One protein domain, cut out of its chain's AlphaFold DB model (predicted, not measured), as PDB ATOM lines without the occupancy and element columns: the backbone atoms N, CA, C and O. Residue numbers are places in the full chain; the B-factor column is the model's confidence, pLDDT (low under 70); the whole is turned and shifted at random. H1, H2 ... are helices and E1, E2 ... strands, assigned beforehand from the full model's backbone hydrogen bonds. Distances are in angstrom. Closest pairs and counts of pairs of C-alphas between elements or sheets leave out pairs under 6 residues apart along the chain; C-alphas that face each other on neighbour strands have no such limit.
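Overview. This is residues 375 to 500 of the 922 residues of an uncharacterized protein of Mytilus galloprovincialis (UniProt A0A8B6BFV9). A rod-like model has two lobes: at one end the sheet E3 E5 E4, with H4 over one face and H1 over the other; at the other, the hairpin E1 E2 with H2 and the long, kinked H3. H3 leads directly into E3, joining the lobes. The printed part has 126 residues, in the order H1 H2 E1 E2 H3 E3 H4 E4 E5, class mixed; both sheets are antiparallel. It is loose, with a radius of gyration of the C-alphas of 18.8 A and spans of 64 by 30 by 22 A.

Along the chain. E3 is residues 452 to 458, 20.3 A long, E5 495 to 500, and E4 483 to 486. H4, residues 461 to 478, is 26.0 A long; H3, 429 to 451, is 30.2 A. H1 is 386 to 394, from C-alpha 386 at (130.592, -70.698, 21.157); H2 is 396 to 406; E1 is 408 to 412 and E2 416 to 420. E5 ends at C-alpha 500, (124.206, -59.358, 24.416).

Arrangement. In E3 E5 E4, N 455 and O 498 are 2.9 A apart, and N 484 and O 499 2.8 A, within hydrogen-bond range. E3, H4, E4 form a split strand-helix-strand unit, with E5 between the strands and a right-handed crossover. H1, the sheet E3 E5 E4 and H4 make three layers, with helices on both faces of the sheet: H1 and H4 lie on opposite faces, H1 at a height over the sheet of 8.9 A and H4 at 10.4 A. The closest C-alphas of H1 and E5 are those of Ile 388 and Ile 499, 6.8 A. In the hairpin E1 and E2, N 409 and O 419 are 2.9 A apart. H2 and H3 touch, closest C-alphas His 406 and Ile 440, 6.9 A, opposite ways at a steep tilt of 36 degrees, only just steep. H3 has a kink of 43 degrees near residue 438. Every O i to N i+4 pair is within range in H1, but 5 of 7 in H2, 14 of 19 in H3 and 12 of 14 in H4.

Size, cuts and confidence. The C-alphas farthest apart, Lys 427 and Asp 462, are 64.7 A apart. The printed part has no cut, and no link is long. Residues 424 to 428 and 489 to 493 have pLDDT under 70.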
ATOM      1  N   ILE A 375     105.837 -87.771  30.304       76.00
ATOM      2  CA  ILE A 375     106.426 -86.431  30.141       76.00
ATOM      3  C   ILE A 375     107.253 -86.392  28.830       76.00
ATOM      4  O   ILE A 375     107.854 -87.415  28.480       76.00
ATOM      5  N   PRO A 376     107.308 -85.258  28.097       80.75
ATOM      6  CA  PRO A 376     108.192 -85.084  26.946       80.75
ATOM      7  C   PRO A 376     109.660 -85.410  27.248       80.75
ATOM      8  O   PRO A 376     110.148 -85.215  28.362       80.75
ATOM      9  N   ALA A 377     110.387 -85.867  26.228       80.12
ATOM     10  CA  ALA A 377     111.838 -85.995  26.316       80.12
ATOM     11  C   ALA A 377     112.500 -84.599  26.371       80.12
ATOM     12  O   ALA A 377     111.984 -83.677  25.734       80.12
ATOM     13  N   PRO A 378     113.644 -84.431  27.064       84.94
ATOM     14  CA  PRO A 378     114.334 -83.147  27.134       84.94
ATOM     15  C   PRO A 378     114.691 -82.584  25.754       84.94
ATOM     16  O   PRO A 378     115.272 -83.281  24.916       84.94
ATOM     17  N   PHE A 379     114.379 -81.309  25.537       86.38
ATOM     18  CA  PHE A 379     114.719 -80.594  24.314       86.38
ATOM     19  C   PHE A 379     116.198 -80.183  24.341       86.38
ATOM     20  O   PHE A 379     116.715 -79.727  25.361       86.38
ATOM     21  N   LYS A 380     116.892 -80.356  23.212       86.56
ATOM     22  CA  LYS A 380     118.310 -80.005  23.054       86.56
ATOM     23  C   LYS A 380     118.469 -78.924  21.982       86.56
ATOM     24  O   LYS A 380     118.507 -79.272  20.800       86.56
ATOM     25  N   PRO A 381     118.557 -77.636  22.356       83.62
ATOM     26  CA  PRO A 381     118.817 -76.575  21.394       83.62
ATOM     27  C   PRO A 381     120.213 -76.713  20.776       83.62
ATOM     28  O   PRO A 381     121.201 -76.944  21.475       83.62
ATOM     29  N   CYS A 382     120.308 -76.518  19.461       79.50
ATOM     30  CA  CYS A 382     121.595 -76.403  18.781       79.50
ATOM     31  C   CYS A 382     122.082 -74.947  18.838       79.50
ATOM     32  O   CYS A 382     121.351 -74.036  18.453       79.50
ATOM     33  N   ILE A 383     123.312 -74.727  19.310       82.19
ATOM     34  CA  ILE A 383     124.006 -73.435  19.234       82.19
ATOM     35  C   ILE A 383     125.402 -73.699  18.673       82.19
ATOM     36  O   ILE A 383     126.219 -74.341  19.334       82.19
ATOM     37  N   GLU A 384     125.666 -73.219  17.459       80.81
ATOM     38  CA  GLU A 384     126.956 -73.412  16.782       80.81
ATOM     39  C   GLU A 384     128.009 -72.378  17.220       80.81
ATOM     40  O   GLU A 384     129.187 -72.710  17.345       80.81
ATOM     41  N   ASP A 385     127.604 -71.134  17.512       83.75
ATOM     42  CA  ASP A 385     128.523 -70.087  17.976       83.75
ATOM     43  C   ASP A 385     128.825 -70.230  19.482       83.75
ATOM     44  O   ASP A 385     127.954 -70.093  20.350       83.75
ATOM     45  N   LEU A 386     130.098 -70.489  19.793       84.00
ATOM     46  CA  LEU A 386     130.592 -70.698  21.157       84.00
ATOM     47  C   LEU A 386     130.453 -69.458  22.054       84.00
ATOM     48  O   LEU A 386     130.285 -69.603  23.266       84.00
ATOM     49  N   TYR A 387     130.489 -68.248  21.492       85.50
ATOM     50  CA  TYR A 387     130.338 -67.010  22.254       85.50
ATOM     51  C   TYR A 387     128.875 -66.780  22.638       85.50
ATOM     52  O   TYR A 387     128.611 -66.449  23.796       85.50
ATOM     53  N   ILE A 388     127.932 -67.054  21.726       84.81
ATOM     54  CA  ILE A 388     126.490 -67.081  22.029       84.81
ATOM     55  C   ILE A 388     126.196 -68.154  23.083       84.81
ATOM     56  O   ILE A 388     125.549 -67.849  24.084       84.81
ATOM     57  N   LYS A 389     126.750 -69.371  22.942       85.00
ATOM     58  CA  LYS A 389     126.656 -70.411  23.983       85.00
ATOM     59  C   LYS A 389     127.180 -69.895  25.331       85.00
ATOM     60  O   LYS A 389     126.528 -70.104  26.348       85.00
ATOM     61  N   SER A 390     128.307 -69.177  25.348       84.62
ATOM     62  CA  SER A 390     128.872 -68.600  26.578       84.62
ATOM     63  C   SER A 390     127.996 -67.514  27.213       84.62
ATOM     64  O   SER A 390     127.993 -67.388  28.429       84.62
ATOM     65  N   TYR A 391     127.272 -66.723  26.415       85.62
ATOM     66  CA  TYR A 391     126.381 -65.675  26.919       85.62
ATOM     67  C   TYR A 391     125.098 -66.276  27.506       85.62
ATOM     68  O   TYR A 391     124.683 -65.898  28.596       85.62
ATOM     69  N   VAL A 392     124.520 -67.276  26.833       85.19
ATOM     70  CA  VAL A 392     123.346 -68.024  27.322       85.19
ATOM     71  C   VAL A 392     123.626 -68.719  28.663       85.19
ATOM     72  O   VAL A 392     122.720 -68.825  29.487       85.19
ATOM     73  N   ILE A 393     124.874 -69.138  28.913       84.12
ATOM     74  CA  ILE A 393     125.313 -69.652  30.220       84.12
ATOM     75  C   ILE A 393     125.287 -68.548  31.291       84.12
ATOM     76  O   ILE A 393     124.779 -68.786  32.386       84.12
ATOM     77  N   ASP A 394     125.762 -67.337  30.988       82.88
ATOM     78  CA  ASP A 394     125.756 -66.230  31.955       82.88
ATOM     79  C   ASP A 394     124.321 -65.790  32.316       82.88
ATOM     80  O   ASP A 394     124.027 -65.553  33.487       82.88
ATOM     81  N   ILE A 395     123.398 -65.758  31.343       83.50
ATOM     82  CA  ILE A 395     121.987 -65.364  31.551       83.50
ATOM     83  C   ILE A 395     121.048 -66.525  31.948       83.50
ATOM     84  O   ILE A 395     119.828 -66.430  31.789       83.50
ATOM     85  N   THR A 396     121.586 -67.627  32.489       85.81
ATOM     86  CA  THR A 396     120.823 -68.846  32.847       85.81
ATOM     87  C   THR A 396     119.597 -68.578  33.733       85.81
ATOM     88  O   THR A 396     118.576 -69.251  33.584       85.81
ATOM     89  N   SER A 397     119.666 -67.609  34.651       84.38
ATOM     90  CA  SER A 397     118.535 -67.207  35.502       84.38
ATOM     91  C   SER A 397     117.385 -66.612  34.685       84.38
ATOM     92  O   SER A 397     116.257 -67.089  34.781       84.38
ATOM     93  N   VAL A 398     117.682 -65.640  33.821       84.12
ATOM     94  CA  VAL A 398     116.700 -64.960  32.958       84.12
ATOM     95  C   VAL A 398     116.056 -65.946  31.979       84.12
ATOM     96  O   VAL A 398     114.842 -65.933  31.786       84.12
ATOM     97  N   CYS A 399     116.845 -66.865  31.413       84.12
ATOM     98  CA  CYS A 399     116.319 -67.952  30.586       84.12
ATOM     99  C   CYS A 399     115.351 -68.857  31.370       84.12
ATOM    100  O   CYS A 399     114.300 -69.221  30.846       84.12
ATOM    101  N   ASN A 400     115.661 -69.190  32.629       87.00
ATOM    102  CA  ASN A 400     114.771 -69.981  33.481       87.00
ATOM    103  C   ASN A 400     113.468 -69.241  33.824       87.00
ATOM    104  O   ASN A 400     112.398 -69.820  33.665       87.00
ATOM    105  N   GLU A 401     113.512 -67.952  34.174       86.38
ATOM    106  CA  GLU A 401     112.302 -67.145  34.430       86.38
ATOM    107  C   GLU A 401     111.360 -67.036  33.213       86.38
ATOM    108  O   GLU A 401     110.163 -66.747  33.355       86.38
ATOM    109  N   LEU A 402     111.876 -67.228  31.996       85.19
ATOM    110  CA  LEU A 402     111.076 -67.334  30.774       85.19
ATOM    111  C   LEU A 402     110.543 -68.759  30.564       85.19
ATOM    112  O   LEU A 402     109.358 -68.921  30.276       85.19
ATOM    113  N   LEU A 403     111.381 -69.783  30.747       88.19
ATOM    114  CA  LEU A 403     111.037 -71.191  30.518       88.19
ATOM    115  C   LEU A 403     110.073 -71.772  31.572       88.19
ATOM    116  O   LEU A 403     109.211 -72.580  31.223       88.19
ATOM    117  N   GLU A 404     110.127 -71.317  32.827       87.19
ATOM    118  CA  GLU A 404     109.217 -71.763  33.896       87.19
ATOM    119  C   GLU A 404     107.741 -71.498  33.556       87.19
ATOM    120  O   GLU A 404     106.874 -72.324  33.848       87.19
ATOM    121  N   LYS A 405     107.455 -70.393  32.848       86.12
ATOM    122  CA  LYS A 405     106.107 -70.026  32.368       86.12
ATOM    123  C   LYS A 405     105.530 -71.038  31.370       86.12
ATOM    124  O   LYS A 405     104.315 -71.111  31.215       86.12
ATOM    125  N   HIS A 406     106.396 -71.822  30.730       86.50
ATOM    126  CA  HIS A 406     106.062 -72.876  29.772       86.50
ATOM    127  C   HIS A 406     106.356 -74.278  30.342       86.50
ATOM    128  O   HIS A 406     106.517 -75.241  29.596       86.50
ATOM    129  N   HIS A 407     106.410 -74.408  31.675       87.25
ATOM    130  CA  HIS A 407     106.695 -75.660  32.382       87.25
ATOM    131  C   HIS A 407     108.011 -76.324  31.928       87.25
ATOM    132  O   HIS A 407     108.053 -77.516  31.601       87.25
ATOM    133  N   ALA A 408     109.095 -75.548  31.877       88.44
ATOM    134  CA  ALA A 408     110.420 -76.019  31.491       88.44
ATOM    135  C   ALA A 408     111.540 -75.438  32.370       88.44
ATOM    136  O   ALA A 408     111.365 -74.405  33.012       88.44
ATOM    137  N   HIS A 409     112.696 -76.105  32.387       88.81
ATOM    138  CA  HIS A 409     113.879 -75.704  33.153       88.81
ATOM    139  C   HIS A 409     115.169 -75.927  32.349       88.81
ATOM    140  O   HIS A 409     115.348 -76.974  31.722       88.81
ATOM    141  N   LEU A 410     116.070 -74.942  32.368       88.44
ATOM    142  CA  LEU A 410     117.342 -74.947  31.647       88.44
ATOM    143  C   LEU A 410     118.448 -75.581  32.499       88.44
ATOM    144  O   LEU A 410     118.905 -74.993  33.478       88.44
ATOM    145  N   ILE A 411     118.923 -76.750  32.076       86.44
ATOM    146  CA  ILE A 411     120.058 -77.448  32.677       86.44
ATOM    147  C   ILE A 411     121.288 -77.278  31.791       86.44
ATOM    148  O   ILE A 411     121.288 -77.617  30.607       86.44
ATOM    149  N   ILE A 412     122.370 -76.799  32.402       83.31
ATOM    150  CA  ILE A 412     123.663 -76.608  31.747       83.31
ATOM    151  C   ILE A 412     124.676 -77.575  32.357       83.31
ATOM    152  O   ILE A 412     124.912 -77.580  33.565       83.31
ATOM    153  N   LYS A 413     125.244 -78.420  31.496       75.62
ATOM    154  CA  LYS A 413     126.377 -79.314  31.776       75.62
ATOM    155  C   LYS A 413     127.404 -79.053  30.665       75.62
ATOM    156  O   LYS A 413     127.715 -77.896  30.392       75.62
ATOM    157  N   ASP A 414     127.870 -80.080  29.961       71.25
ATOM    158  CA  ASP A 414     128.678 -79.917  28.739       71.25
ATOM    159  C   ASP A 414     127.827 -79.395  27.558       71.25
ATOM    160  O   ASP A 414     128.280 -78.625  26.701       71.25
ATOM    161  N   GLU A 415     126.550 -79.777  27.549       79.62
ATOM    162  CA  GLU A 415     125.504 -79.326  26.630       79.62
ATOM    163  C   GLU A 415     124.447 -78.493  27.373       79.62
ATOM    164  O   GLU A 415     124.319 -78.567  28.599       79.62
ATOM    165  N   ILE A 416     123.681 -77.712  26.610       85.06
ATOM    166  CA  ILE A 416     122.491 -77.005  27.089       85.06
ATOM    167  C   ILE A 416     121.282 -77.906  26.817       85.06
ATOM    168  O   ILE A 416     121.108 -78.392  25.699       85.06
ATOM    169  N   ILE A 417     120.472 -78.156  27.845       88.81
ATOM    170  CA  ILE A 417     119.325 -79.069  27.805       88.81
ATOM    171  C   ILE A 417     118.139 -78.381  28.486       88.81
ATOM    172  O   ILE A 417     118.305 -77.756  29.530       88.81
ATOM    173  N   ILE A 418     116.943 -78.510  27.916       89.19
ATOM    174  CA  ILE A 418     115.698 -78.016  28.507       89.19
ATOM    175  C   ILE A 418     114.850 -79.216  28.931       89.19
ATOM    176  O   ILE A 418     114.390 -79.991  28.091       89.19
ATOM    177  N   GLU A 419     114.654 -79.385  30.236       88.56
ATOM    178  CA  GLU A 419     113.825 -80.451  30.809       88.56
ATOM    179  C   GLU A 419     112.402 -79.944  31.095       88.56
ATOM    180  O   GLU A 419     112.193 -78.768  31.392       88.56
ATOM    181  N   CYS A 420     111.408 -80.829  30.986       86.56
ATOM    182  CA  CYS A 420     110.001 -80.506  31.224       86.56
ATOM    183  C   CYS A 420     109.648 -80.652  32.713       86.56
ATOM    184  O   CYS A 420     109.960 -81.671  33.326       86.56
ATOM    185  N   THR A 421     108.962 -79.659  33.284       85.44
ATOM    186  CA  THR A 421     108.564 -79.625  34.706       85.44
ATOM    187  C   THR A 421     107.078 -79.930  34.942       85.44
ATOM    188  O   THR A 421     106.587 -79.800  36.065       85.44
ATOM    189  N   LEU A 422     106.349 -80.364  33.904       84.50
ATOM    190  CA  LEU A 422     104.941 -80.774  33.996       84.50
ATOM    191  C   LEU A 422     104.739 -81.956  34.958       84.50
ATOM    192  O   LEU A 422     105.462 -82.951  34.913       84.50
ATOM    193  N   ASN A 423     103.691 -81.890  35.784       78.31
ATOM    194  CA  ASN A 423     103.347 -82.955  36.724       78.31
ATOM    195  C   ASN A 423     102.367 -83.966  36.079       78.31
ATOM    196  O   ASN A 423     101.263 -83.569  35.710       78.31
ATOM    197  N   PRO A 424     102.678 -85.280  36.014       68.88
ATOM    198  CA  PRO A 424     101.793 -86.305  35.435       68.88
ATOM    199  C   PRO A 424     100.413 -86.480  36.096       68.88
ATOM    200  O   PRO A 424      99.633 -87.315  35.643       68.88
ATOM    201  N   LYS A 425     100.133 -85.759  37.191       65.94
ATOM    202  CA  LYS A 425      98.861 -85.763  37.938       65.94
ATOM    203  C   LYS A 425      98.116 -84.421  37.873       65.94
ATOM    204  O   LYS A 425      97.165 -84.215  38.623       65.94
ATOM    205  N   GLU A 426      98.581 -83.490  37.045       69.12
ATOM    206  CA  GLU A 426      97.911 -82.212  36.801       69.12
ATOM    207  C   GLU A 426      96.707 -82.389  35.860       69.12
ATOM    208  O   GLU A 426      96.654 -83.342  35.083       69.12
ATOM    209  N   LYS A 427      95.736 -81.470  35.914       65.88
ATOM    210  CA  LYS A 427      94.638 -81.442  34.936       65.88
ATOM    211  C   LYS A 427      95.145 -81.032  33.557       65.88
ATOM    212  O   LYS A 427      96.156 -80.338  33.444       65.88
ATOM    213  N   ASP A 428      94.434 -81.477  32.523       69.31
ATOM    214  CA  ASP A 428      94.670 -81.120  31.116       69.31
ATOM    215  C   ASP A 428      96.087 -81.495  30.614       69.31
ATOM    216  O   ASP A 428      96.558 -81.049  29.563       69.31
ATOM    217  N   ILE A 429      96.778 -82.369  31.359       74.75
ATOM    218  CA  ILE A 429      98.177 -82.756  31.151       74.75
ATOM    219  C   ILE A 429      98.417 -83.347  29.756       74.75
ATOM    220  O   ILE A 429      99.457 -83.082  29.157       74.75
ATOM    221  N   ARG A 430      97.444 -84.074  29.185       73.19
ATOM    222  CA  ARG A 430      97.519 -84.612  27.812       73.19
ATOM    223  C   ARG A 430      97.649 -83.513  26.760       73.19
ATOM    224  O   ARG A 430      98.405 -83.690  25.807       73.19
ATOM    225  N   GLN A 431      96.945 -82.396  26.935       74.88
ATOM    226  CA  GLN A 431      97.026 -81.258  26.025       74.88
ATOM    227  C   GLN A 431      98.352 -80.514  26.215       74.88
ATOM    228  O   GLN A 431      99.079 -80.322  25.241       74.88
ATOM    229  N   LYS A 432      98.723 -80.194  27.466       79.12
ATOM    230  CA  LYS A 432     100.004 -79.533  27.782       79.12
ATOM    231  C   LYS A 432     101.201 -80.290  27.197       79.12
ATOM    232  O   LYS A 432     102.019 -79.703  26.500       79.12
ATOM    233  N   VAL A 433     101.266 -81.608  27.408       80.94
ATOM    234  CA  VAL A 433     102.340 -82.485  26.900       80.94
ATOM    235  C   VAL A 433     102.430 -82.498  25.368       80.94
ATOM    236  O   VAL A 433     103.529 -82.621  24.832       80.94
ATOM    237  N   LYS A 434     101.304 -82.355  24.654       79.56
ATOM    238  CA  LYS A 434     101.277 -82.341  23.180       79.56
ATOM    239  C   LYS A 434     101.783 -81.028  22.582       79.56
ATOM    240  O   LYS A 434     102.370 -81.068  21.507       79.56
ATOM    241  N   GLN A 435     101.580 -79.901  23.266       83.38
ATOM    242  CA  GLN A 435     101.981 -78.571  22.783       83.38
ATOM    243  C   GLN A 435     103.387 -78.160  23.265       83.38
ATOM    244  O   GLN A 435     104.111 -77.493  22.529       83.38
ATOM    245  N   TRP A 436     103.829 -78.662  24.429       87.81
ATOM    246  CA  TRP A 436     105.090 -78.293  25.098       87.81
ATOM    247  C   TRP A 436     106.325 -78.233  24.187       87.81
ATOM    248  O   TRP A 436     107.094 -77.283  24.262       87.81
ATOM    249  N   THR A 437     106.533 -79.220  23.309       83.81
ATOM    250  CA  THR A 437     107.722 -79.254  22.435       83.81
ATOM    251  C   THR A 437     107.736 -78.100  21.425       83.81
ATOM    252  O   THR A 437     108.797 -77.546  21.148       83.81
ATOM    253  N   GLU A 438     106.570 -77.731  20.891       85.50
ATOM    254  CA  GLU A 438     106.414 -76.614  19.952       85.50
ATOM    255  C   GLU A 438     106.503 -75.275  20.700       85.50
ATOM    256  O   GLU A 438     107.252 -74.392  20.287       85.50
ATOM    257  N   ASP A 439     105.843 -75.160  21.858       86.50
ATOM    258  CA  ASP A 439     105.921 -73.981  22.730       86.50
ATOM    259  C   ASP A 439     107.369 -73.671  23.151       86.50
ATOM    260  O   ASP A 439     107.817 -72.530  23.048       86.50
ATOM    261  N   ILE A 440     108.132 -74.681  23.585       88.88
ATOM    262  CA  ILE A 440     109.524 -74.517  24.027       88.88
ATOM    263  C   ILE A 440     110.478 -74.249  22.864       88.88
ATOM    264  O   ILE A 440     111.389 -73.436  23.027       88.88
ATOM    265  N   GLN A 441     110.271 -74.855  21.690       87.25
ATOM    266  CA  GLN A 441     111.058 -74.502  20.507       87.25
ATOM    267  C   GLN A 441     110.810 -73.041  20.100       87.25
ATOM    268  O   GLN A 441     111.770 -72.295  19.905       87.25
ATOM    269  N   ASN A 442     109.546 -72.605  20.061       87.00
ATOM    270  CA  ASN A 442     109.181 -71.222  19.750       87.00
ATOM    271  C   ASN A 442     109.769 -70.238  20.774       87.00
ATOM    272  O   ASN A 442     110.413 -69.269  20.385       87.00
ATOM    273  N   VAL A 443     109.637 -70.498  22.081       86.75
ATOM    274  CA  VAL A 443     110.232 -69.652  23.137       86.75
ATOM    275  C   VAL A 443     111.758 -69.603  23.030       86.75
ATOM    276  O   VAL A 443     112.351 -68.540  23.213       86.75
ATOM    277  N   TRP A 444     112.413 -70.718  22.704       87.12
ATOM    278  CA  TRP A 444     113.862 -70.735  22.528       87.12
ATOM    279  C   TRP A 444     114.314 -69.905  21.320       87.12
ATOM    280  O   TRP A 444     115.210 -69.065  21.440       87.12
ATOM    281  N   GLU A 445     113.691 -70.106  20.159       84.94
ATOM    282  CA  GLU A 445     114.059 -69.407  18.926       84.94
ATOM    283  C   GLU A 445     113.673 -67.918  18.965       84.94
ATOM    284  O   GLU A 445     114.507 -67.069  18.643       84.94
ATOM    285  N   ASP A 446     112.454 -67.579  19.402       78.88
ATOM    286  CA  ASP A 446     111.930 -66.206  19.386       78.88
ATOM    287  C   ASP A 446     112.354 -65.362  20.591       78.88
ATOM    288  O   ASP A 446     112.731 -64.201  20.419       78.88
ATOM    289  N   CYS A 447     112.305 -65.907  21.810       71.31
ATOM    290  CA  CYS A 447     112.554 -65.112  23.016       71.31
ATOM    291  C   CYS A 447     114.024 -65.107  23.446       71.31
ATOM    292  O   CYS A 447     114.450 -64.130  24.062       71.31
ATOM    293  N   ILE A 448     114.802 -66.148  23.123       75.25
ATOM    294  CA  ILE A 448     116.217 -66.248  23.512       75.25
ATOM    295  C   ILE A 448     117.125 -65.982  22.306       75.25
ATOM    296  O   ILE A 448     117.839 -64.982  22.304       75.25
ATOM    297  N   ILE A 449     117.081 -66.805  21.252       81.81
ATOM    298  CA  ILE A 449     118.050 -66.697  20.145       81.81
ATOM    299  C   ILE A 449     117.869 -65.412  19.321       81.81
ATOM    300  O   ILE A 449     118.846 -64.692  19.129       81.81
ATOM    301  N   LYS A 450     116.650 -65.054  18.886       82.38
ATOM    302  CA  LYS A 450     116.413 -63.810  18.112       82.38
ATOM    303  C   LYS A 450     116.674 -62.514  18.893       82.38
ATOM    304  O   LYS A 450     116.844 -61.468  18.270       82.38
ATOM    305  N   ASN A 451     116.727 -62.573  20.225       81.81
ATOM    306  CA  ASN A 451     117.036 -61.423  21.079       81.81
ATOM    307  C   ASN A 451     118.530 -61.281  21.411       81.81
ATOM    308  O   ASN A 451     118.911 -60.242  21.953       81.81
ATOM    309  N   VAL A 452     119.374 -62.268  21.089       86.94
ATOM    310  CA  VAL A 452     120.829 -62.195  21.284       86.94
ATOM    311  C   VAL A 452     121.521 -61.835  19.974       86.94
ATOM    312  O   VAL A 452     121.396 -62.538  18.973       86.94
ATOM    313  N   LYS A 453     122.323 -60.767  19.995       88.12
ATOM    314  CA  LYS A 453     123.181 -60.373  18.875       88.12
ATOM    315  C   LYS A 453     124.652 -60.531  19.233       88.12
ATOM    316  O   LYS A 453     125.062 -60.274  20.363       88.12
ATOM    317  N   LYS A 454     125.438 -60.900  18.224       90.44
ATOM    318  CA  LYS A 454     126.899 -60.848  18.206       90.44
ATOM    319  C   LYS A 454     127.337 -59.787  17.193       90.44
ATOM    320  O   LYS A 454     126.823 -59.778  16.074       90.44
ATOM    321  N   LEU A 455     128.264 -58.909  17.567       91.00
ATOM    322  CA  LEU A 455     128.965 -57.993  16.659       91.00
ATOM    323  C   LEU A 455     130.469 -58.024  16.949       91.00
ATOM    324  O   LEU A 455     130.881 -58.257  18.083       91.00
ATOM    325  N   GLU A 456     131.285 -57.791  15.924       90.06
ATOM    326  CA  GLU A 456     132.746 -57.908  15.982       90.06
ATOM    327  C   GLU A 456     133.378 -56.620  15.440       90.06
ATOM    328  O   GLU A 456     133.069 -56.201  14.326       90.06
ATOM    329  N   LEU A 457     134.233 -55.977  16.239       87.81
ATOM    330  CA  LEU A 457     134.930 -54.735  15.901       87.81
ATOM    331  C   LEU A 457     136.434 -55.004  15.818       87.81
ATOM    332  O   LEU A 457     137.067 -55.290  16.833       87.81
ATOM    333  N   GLN A 458     137.008 -54.893  14.623       85.12
ATOM    334  CA  GLN A 458     138.462 -54.901  14.441       85.12
ATOM    335  C   GLN A 458     139.031 -53.530  14.815       85.12
ATOM    336  O   GLN A 458     138.472 -52.514  14.404       85.12
ATOM    337  N   ILE A 459     140.128 -53.502  15.577       83.00
ATOM    338  CA  ILE A 459     140.806 -52.263  15.985       83.00
ATOM    339  C   ILE A 459     142.325 -52.339  15.732       83.00
ATOM    340  O   ILE A 459     142.916 -53.411  15.908       83.00
ATOM    341  N   PRO A 460     142.993 -51.232  15.350       78.06
ATOM    342  CA  PRO A 460     144.453 -51.171  15.262       78.06
ATOM    343  C   PRO A 460     145.140 -51.383  16.623       78.06
ATOM    344  O   PRO A 460     144.612 -50.994  17.667       78.06
ATOM    345  N   GLU A 461     146.334 -51.982  16.626       74.75
ATOM    346  CA  GLU A 461     147.037 -52.372  17.860       74.75
ATOM    347  C   GLU A 461     147.420 -51.186  18.757       74.75
ATOM    348  O   GLU A 461     147.288 -51.265  19.980       74.75
ATOM    349  N   ASP A 462     147.798 -50.059  18.161       72.44
ATOM    350  CA  ASP A 462     148.100 -48.798  18.841       72.44
ATOM    351  C   ASP A 462     146.866 -48.132  19.479       72.44
ATOM    352  O   ASP A 462     147.001 -47.392  20.454       72.44
ATOM    353  N   THR A 463     145.652 -48.448  19.014       75.19
ATOM    354  CA  THR A 463     144.397 -47.988  19.644       75.19
ATOM    355  C   THR A 463     143.966 -48.848  20.842       75.19
ATOM    356  O   THR A 463     143.165 -48.393  21.665       75.19
ATOM    357  N   LYS A 464     144.488 -50.083  20.970       78.56
ATOM    358  CA  LYS A 464     143.933 -51.156  21.823       78.56
ATOM    359  C   LYS A 464     143.641 -50.725  23.255       78.56
ATOM    360  O   LYS A 464     142.522 -50.904  23.732       78.56
ATOM    361  N   GLU A 465     144.632 -50.179  23.956       77.25
ATOM    362  CA  GLU A 465     144.489 -49.868  25.383       77.25
ATOM    363  C   GLU A 465     143.488 -48.725  25.627       77.25
ATOM    364  O   GLU A 465     142.687 -48.793  26.560       77.25
ATOM    365  N   LEU A 466     143.487 -47.706  24.760       76.50
ATOM    366  CA  LEU A 466     142.582 -46.556  24.852       76.50
ATOM    367  C   LEU A 466     141.130 -46.966  24.573       76.50
ATOM    368  O   LEU A 466     140.233 -46.597  25.333       76.50
ATOM    369  N   CYS A 467     140.910 -47.777  23.535       79.12
ATOM    370  CA  CYS A 467     139.597 -48.326  23.208       79.12
ATOM    371  C   CYS A 467     139.063 -49.199  24.352       79.12
ATOM    372  O   CYS A 467     137.951 -48.978  24.826       79.12
ATOM    373  N   LEU A 468     139.857 -50.153  24.853       80.00
ATOM    374  CA  LEU A 468     139.425 -51.050  25.931       80.00
ATOM    375  C   LEU A 468     139.121 -50.313  27.238       80.00
ATOM    376  O   LEU A 468     138.134 -50.636  27.898       80.00
ATOM    377  N   ARG A 469     139.921 -49.300  27.592       81.25
ATOM    378  CA  ARG A 469     139.671 -48.469  28.775       81.25
ATOM    379  C   ARG A 469     138.320 -47.753  28.666       81.25
ATOM    380  O   ARG A 469     137.479 -47.919  29.544       81.25
ATOM    381  N   HIS A 470     138.071 -47.073  27.545       80.38
ATOM    382  CA  HIS A 470     136.814 -46.365  27.291       80.38
ATOM    383  C   HIS A 470     135.589 -47.297  27.238       80.38
ATOM    384  O   HIS A 470     134.506 -46.937  27.698       80.38
ATOM    385  N   LEU A 471     135.730 -48.504  26.678       82.69
ATOM    386  CA  LEU A 471     134.636 -49.479  26.607       82.69
ATOM    387  C   LEU A 471     134.273 -50.032  27.991       82.69
ATOM    388  O   LEU A 471     133.089 -50.172  28.290       82.69
ATOM    389  N   ASN A 472     135.259 -50.276  28.854       81.38
ATOM    390  CA  ASN A 472     135.003 -50.678  30.238       81.38
ATOM    391  C   ASN A 472     134.379 -49.530  31.050       81.38
ATOM    392  O   ASN A 472     133.333 -49.728  31.663       81.38
ATOM    393  N   GLU A 473     134.940 -48.316  30.971       82.00
ATOM    394  CA  GLU A 473     134.387 -47.108  31.610       82.00
ATOM    395  C   GLU A 473     132.925 -46.858  31.191       82.00
ATOM    396  O   GLU A 473     132.061 -46.625  32.039       82.00
ATOM    397  N   SER A 474     132.613 -46.970  29.894       79.06
ATOM    398  CA  SER A 474     131.245 -46.800  29.387       79.06
ATOM    399  C   SER A 474     130.306 -47.930  29.827       79.06
ATOM    400  O   SER A 474     129.157 -47.657  30.188       79.06
ATOM    401  N   LYS A 475     130.768 -49.190  29.857       79.50
ATOM    402  CA  LYS A 475     129.966 -50.319  30.355       79.50
ATOM    403  C   LYS A 475     129.620 -50.153  31.840       79.50
ATOM    404  O   LYS A 475     128.469 -50.385  32.214       79.50
ATOM    405  N   GLU A 476     130.584 -49.752  32.669       78.81
ATOM    406  CA  GLU A 476     130.372 -49.513  34.102       78.81
ATOM    407  C   GLU A 476     129.435 -48.323  34.348       78.81
ATOM    408  O   GLU A 476     128.478 -48.445  35.116       78.81
ATOM    409  N   ALA A 477     129.646 -47.201  33.649       74.75
ATOM    410  CA  ALA A 477     128.819 -46.000  33.783       74.75
ATOM    411  C   ALA A 477     127.339 -46.247  33.441       74.75
ATOM    412  O   ALA A 477     126.451 -45.732  34.124       74.75
ATOM    413  N   HIS A 478     127.069 -47.058  32.413       73.88
ATOM    414  CA  HIS A 478     125.713 -47.382  31.956       73.88
ATOM    415  C   HIS A 478     125.121 -48.655  32.588       73.88
ATOM    416  O   HIS A 478     123.961 -48.966  32.322       73.88
ATOM    417  N   LYS A 479     125.881 -49.379  33.425       77.06
ATOM    418  CA  LYS A 479     125.482 -50.646  34.074       77.06
ATOM    419  C   LYS A 479     124.902 -51.683  33.106       77.06
ATOM    420  O   LYS A 479     123.853 -52.274  33.353       77.06
ATOM    421  N   LEU A 480     125.584 -51.901  31.982       76.69
ATOM    422  CA  LEU A 480     125.133 -52.841  30.952       76.69
ATOM    423  C   LEU A 480     125.480 -54.287  31.341       76.69
ATOM    424  O   LEU A 480     126.439 -54.873  30.840       76.69
ATOM    425  N   GLU A 481     124.702 -54.839  32.272       70.56
ATOM    426  CA  GLU A 481     124.812 -56.228  32.739       70.56
ATOM    427  C   GLU A 481     124.497 -57.223  31.597       70.56
ATOM    428  O   GLU A 481     125.262 -58.162  31.388       70.56
ATOM    429  N   ASP A 482     123.502 -56.914  30.754       75.75
ATOM    430  CA  ASP A 482     123.113 -57.649  29.528       75.75
ATOM    431  C   ASP A 482     124.149 -57.606  28.372       75.75
ATOM    432  O   ASP A 482     123.853 -58.032  27.251       75.75
ATOM    433  N   LEU A 483     125.349 -57.048  28.581       84.31
ATOM    434  CA  LEU A 483     126.375 -56.892  27.541       84.31
ATOM    435  C   LEU A 483     127.701 -57.545  27.941       84.31
ATOM    436  O   LEU A 483     128.446 -57.040  28.785       84.31
ATOM    437  N   LYS A 484     128.065 -58.630  27.261       84.62
ATOM    438  CA  LYS A 484     129.369 -59.290  27.360       84.62
ATOM    439  C   LYS A 484     130.319 -58.736  26.296       84.62
ATOM    440  O   LYS A 484     129.975 -58.663  25.119       84.62
ATOM    441  N   ILE A 485     131.523 -58.362  26.721       84.81
ATOM    442  CA  ILE A 485     132.619 -57.924  25.847       84.81
ATOM    443  C   ILE A 485     133.727 -58.968  25.980       84.81
ATOM    444  O   ILE A 485     134.118 -59.301  27.098       84.81
ATOM    445  N   ILE A 486     134.193 -59.517  24.859       83.38
ATOM    446  CA  ILE A 486     135.207 -60.577  24.803       83.38
ATOM    447  C   ILE A 486     136.337 -60.140  23.871       83.38
ATOM    448  O   ILE A 486     136.097 -59.577  22.805       83.38
ATOM    449  N   ILE A 487     137.574 -60.428  24.274       80.38
ATOM    450  CA  ILE A 487     138.789 -60.200  23.492       80.38
ATOM    451  C   ILE A 487     139.440 -61.577  23.295       80.38
ATOM    452  O   ILE A 487     139.866 -62.168  24.289       80.38
ATOM    453  N   PRO A 488     139.501 -62.133  22.074       77.31
ATOM    454  CA  PRO A 488     140.232 -63.369  21.820       77.31
ATOM    455  C   PRO A 488     141.743 -63.142  21.974       77.31
ATOM    456  O   PRO A 488     142.288 -62.194  21.409       77.31
ATOM    457  N   GLU A 489     142.431 -64.019  22.705       63.47
ATOM    458  CA  GLU A 489     143.887 -63.913  22.911       63.47
ATOM    459  C   GLU A 489     144.707 -64.397  21.697       63.47
ATOM    460  O   GLU A 489     145.858 -64.002  21.536       63.47
ATOM    461  N   GLU A 490     144.115 -65.216  20.818       60.00
ATOM    462  CA  GLU A 490     144.817 -65.958  19.753       60.00
ATOM    463  C   GLU A 490     144.648 -65.371  18.330       60.00
ATOM    464  O   GLU A 490     144.937 -66.042  17.342       60.00
ATOM    465  N   SER A 491     144.141 -64.142  18.183       57.62
ATOM    466  CA  SER A 491     143.845 -63.551  16.862       57.62
ATOM    467  C   SER A 491     144.967 -62.655  16.325       57.62
ATOM    468  O   SER A 491     145.383 -61.714  16.993       57.62
ATOM    469  N   GLU A 492     145.378 -62.869  15.065       54.72
ATOM    470  CA  GLU A 492     146.349 -62.019  14.334       54.72
ATOM    471  C   GLU A 492     145.870 -60.565  14.124       54.72
ATOM    472  O   GLU A 492     146.653 -59.693  13.759       54.72
ATOM    473  N   SER A 493     144.582 -60.295  14.357       60.44
ATOM    474  CA  SER A 493     144.008 -58.950  14.425       60.44
ATOM    475  C   SER A 493     143.218 -58.798  15.722       60.44
ATOM    476  O   SER A 493     142.474 -59.697  16.123       60.44
ATOM    477  N   ILE A 494     143.370 -57.655  16.390       74.88
ATOM    478  CA  ILE A 494     142.702 -57.399  17.667       74.88
ATOM    479  C   ILE A 494     141.230 -57.108  17.382       74.88
ATOM    480  O   ILE A 494     140.855 -56.019  16.950       74.88
ATOM    481  N   THR A 495     140.403 -58.122  17.608       84.31
ATOM    482  CA  THR A 495     138.954 -58.066  17.416       84.31
ATOM    483  C   THR A 495     138.273 -58.035  18.778       84.31
ATOM    484  O   THR A 495     138.530 -58.893  19.620       84.31
ATOM    485  N   ILE A 496     137.399 -57.059  19.006       87.06
ATOM    486  CA  ILE A 496     136.523 -57.007  20.180       87.06
ATOM    487  C   ILE A 496     135.166 -57.582  19.782       87.06
ATOM    488  O   ILE A 496     134.534 -57.098  18.842       87.06
ATOM    489  N   ILE A 497     134.712 -58.605  20.502       88.62
ATOM    490  CA  ILE A 497     133.424 -59.260  20.276       88.62
ATOM    491  C   ILE A 497     132.428 -58.775  21.332       88.62
ATOM    492  O   ILE A 497     132.662 -58.913  22.533       88.62
ATOM    493  N   PHE A 498     131.301 -58.239  20.878       90.06
ATOM    494  CA  PHE A 498     130.174 -57.811  21.700       90.06
ATOM    495  C   PHE A 498     129.051 -58.841  21.570       90.06
ATOM    496  O   PHE A 498     128.577 -59.085  20.460       90.06
ATOM    497  N   ILE A 499     128.619 -59.441  22.682       90.25
ATOM    498  CA  ILE A 499     127.481 -60.371  22.738       90.25
ATOM    499  C   ILE A 499     126.507 -59.895  23.809       90.25
ATOM    500  O   ILE A 499     126.922 -59.553  24.913       90.25
ATOM    501  N   GLY A 500     125.219 -59.870  23.500       88.38
ATOM    502  CA  GLY A 500     124.206 -59.358  24.416       88.38
ATOM    503  C   GLY A 500     122.851 -59.194  23.750       88.38
ATOM    504  O   GLY A 500     122.644 -59.656  22.624       88.38
TER     505      GLY A 500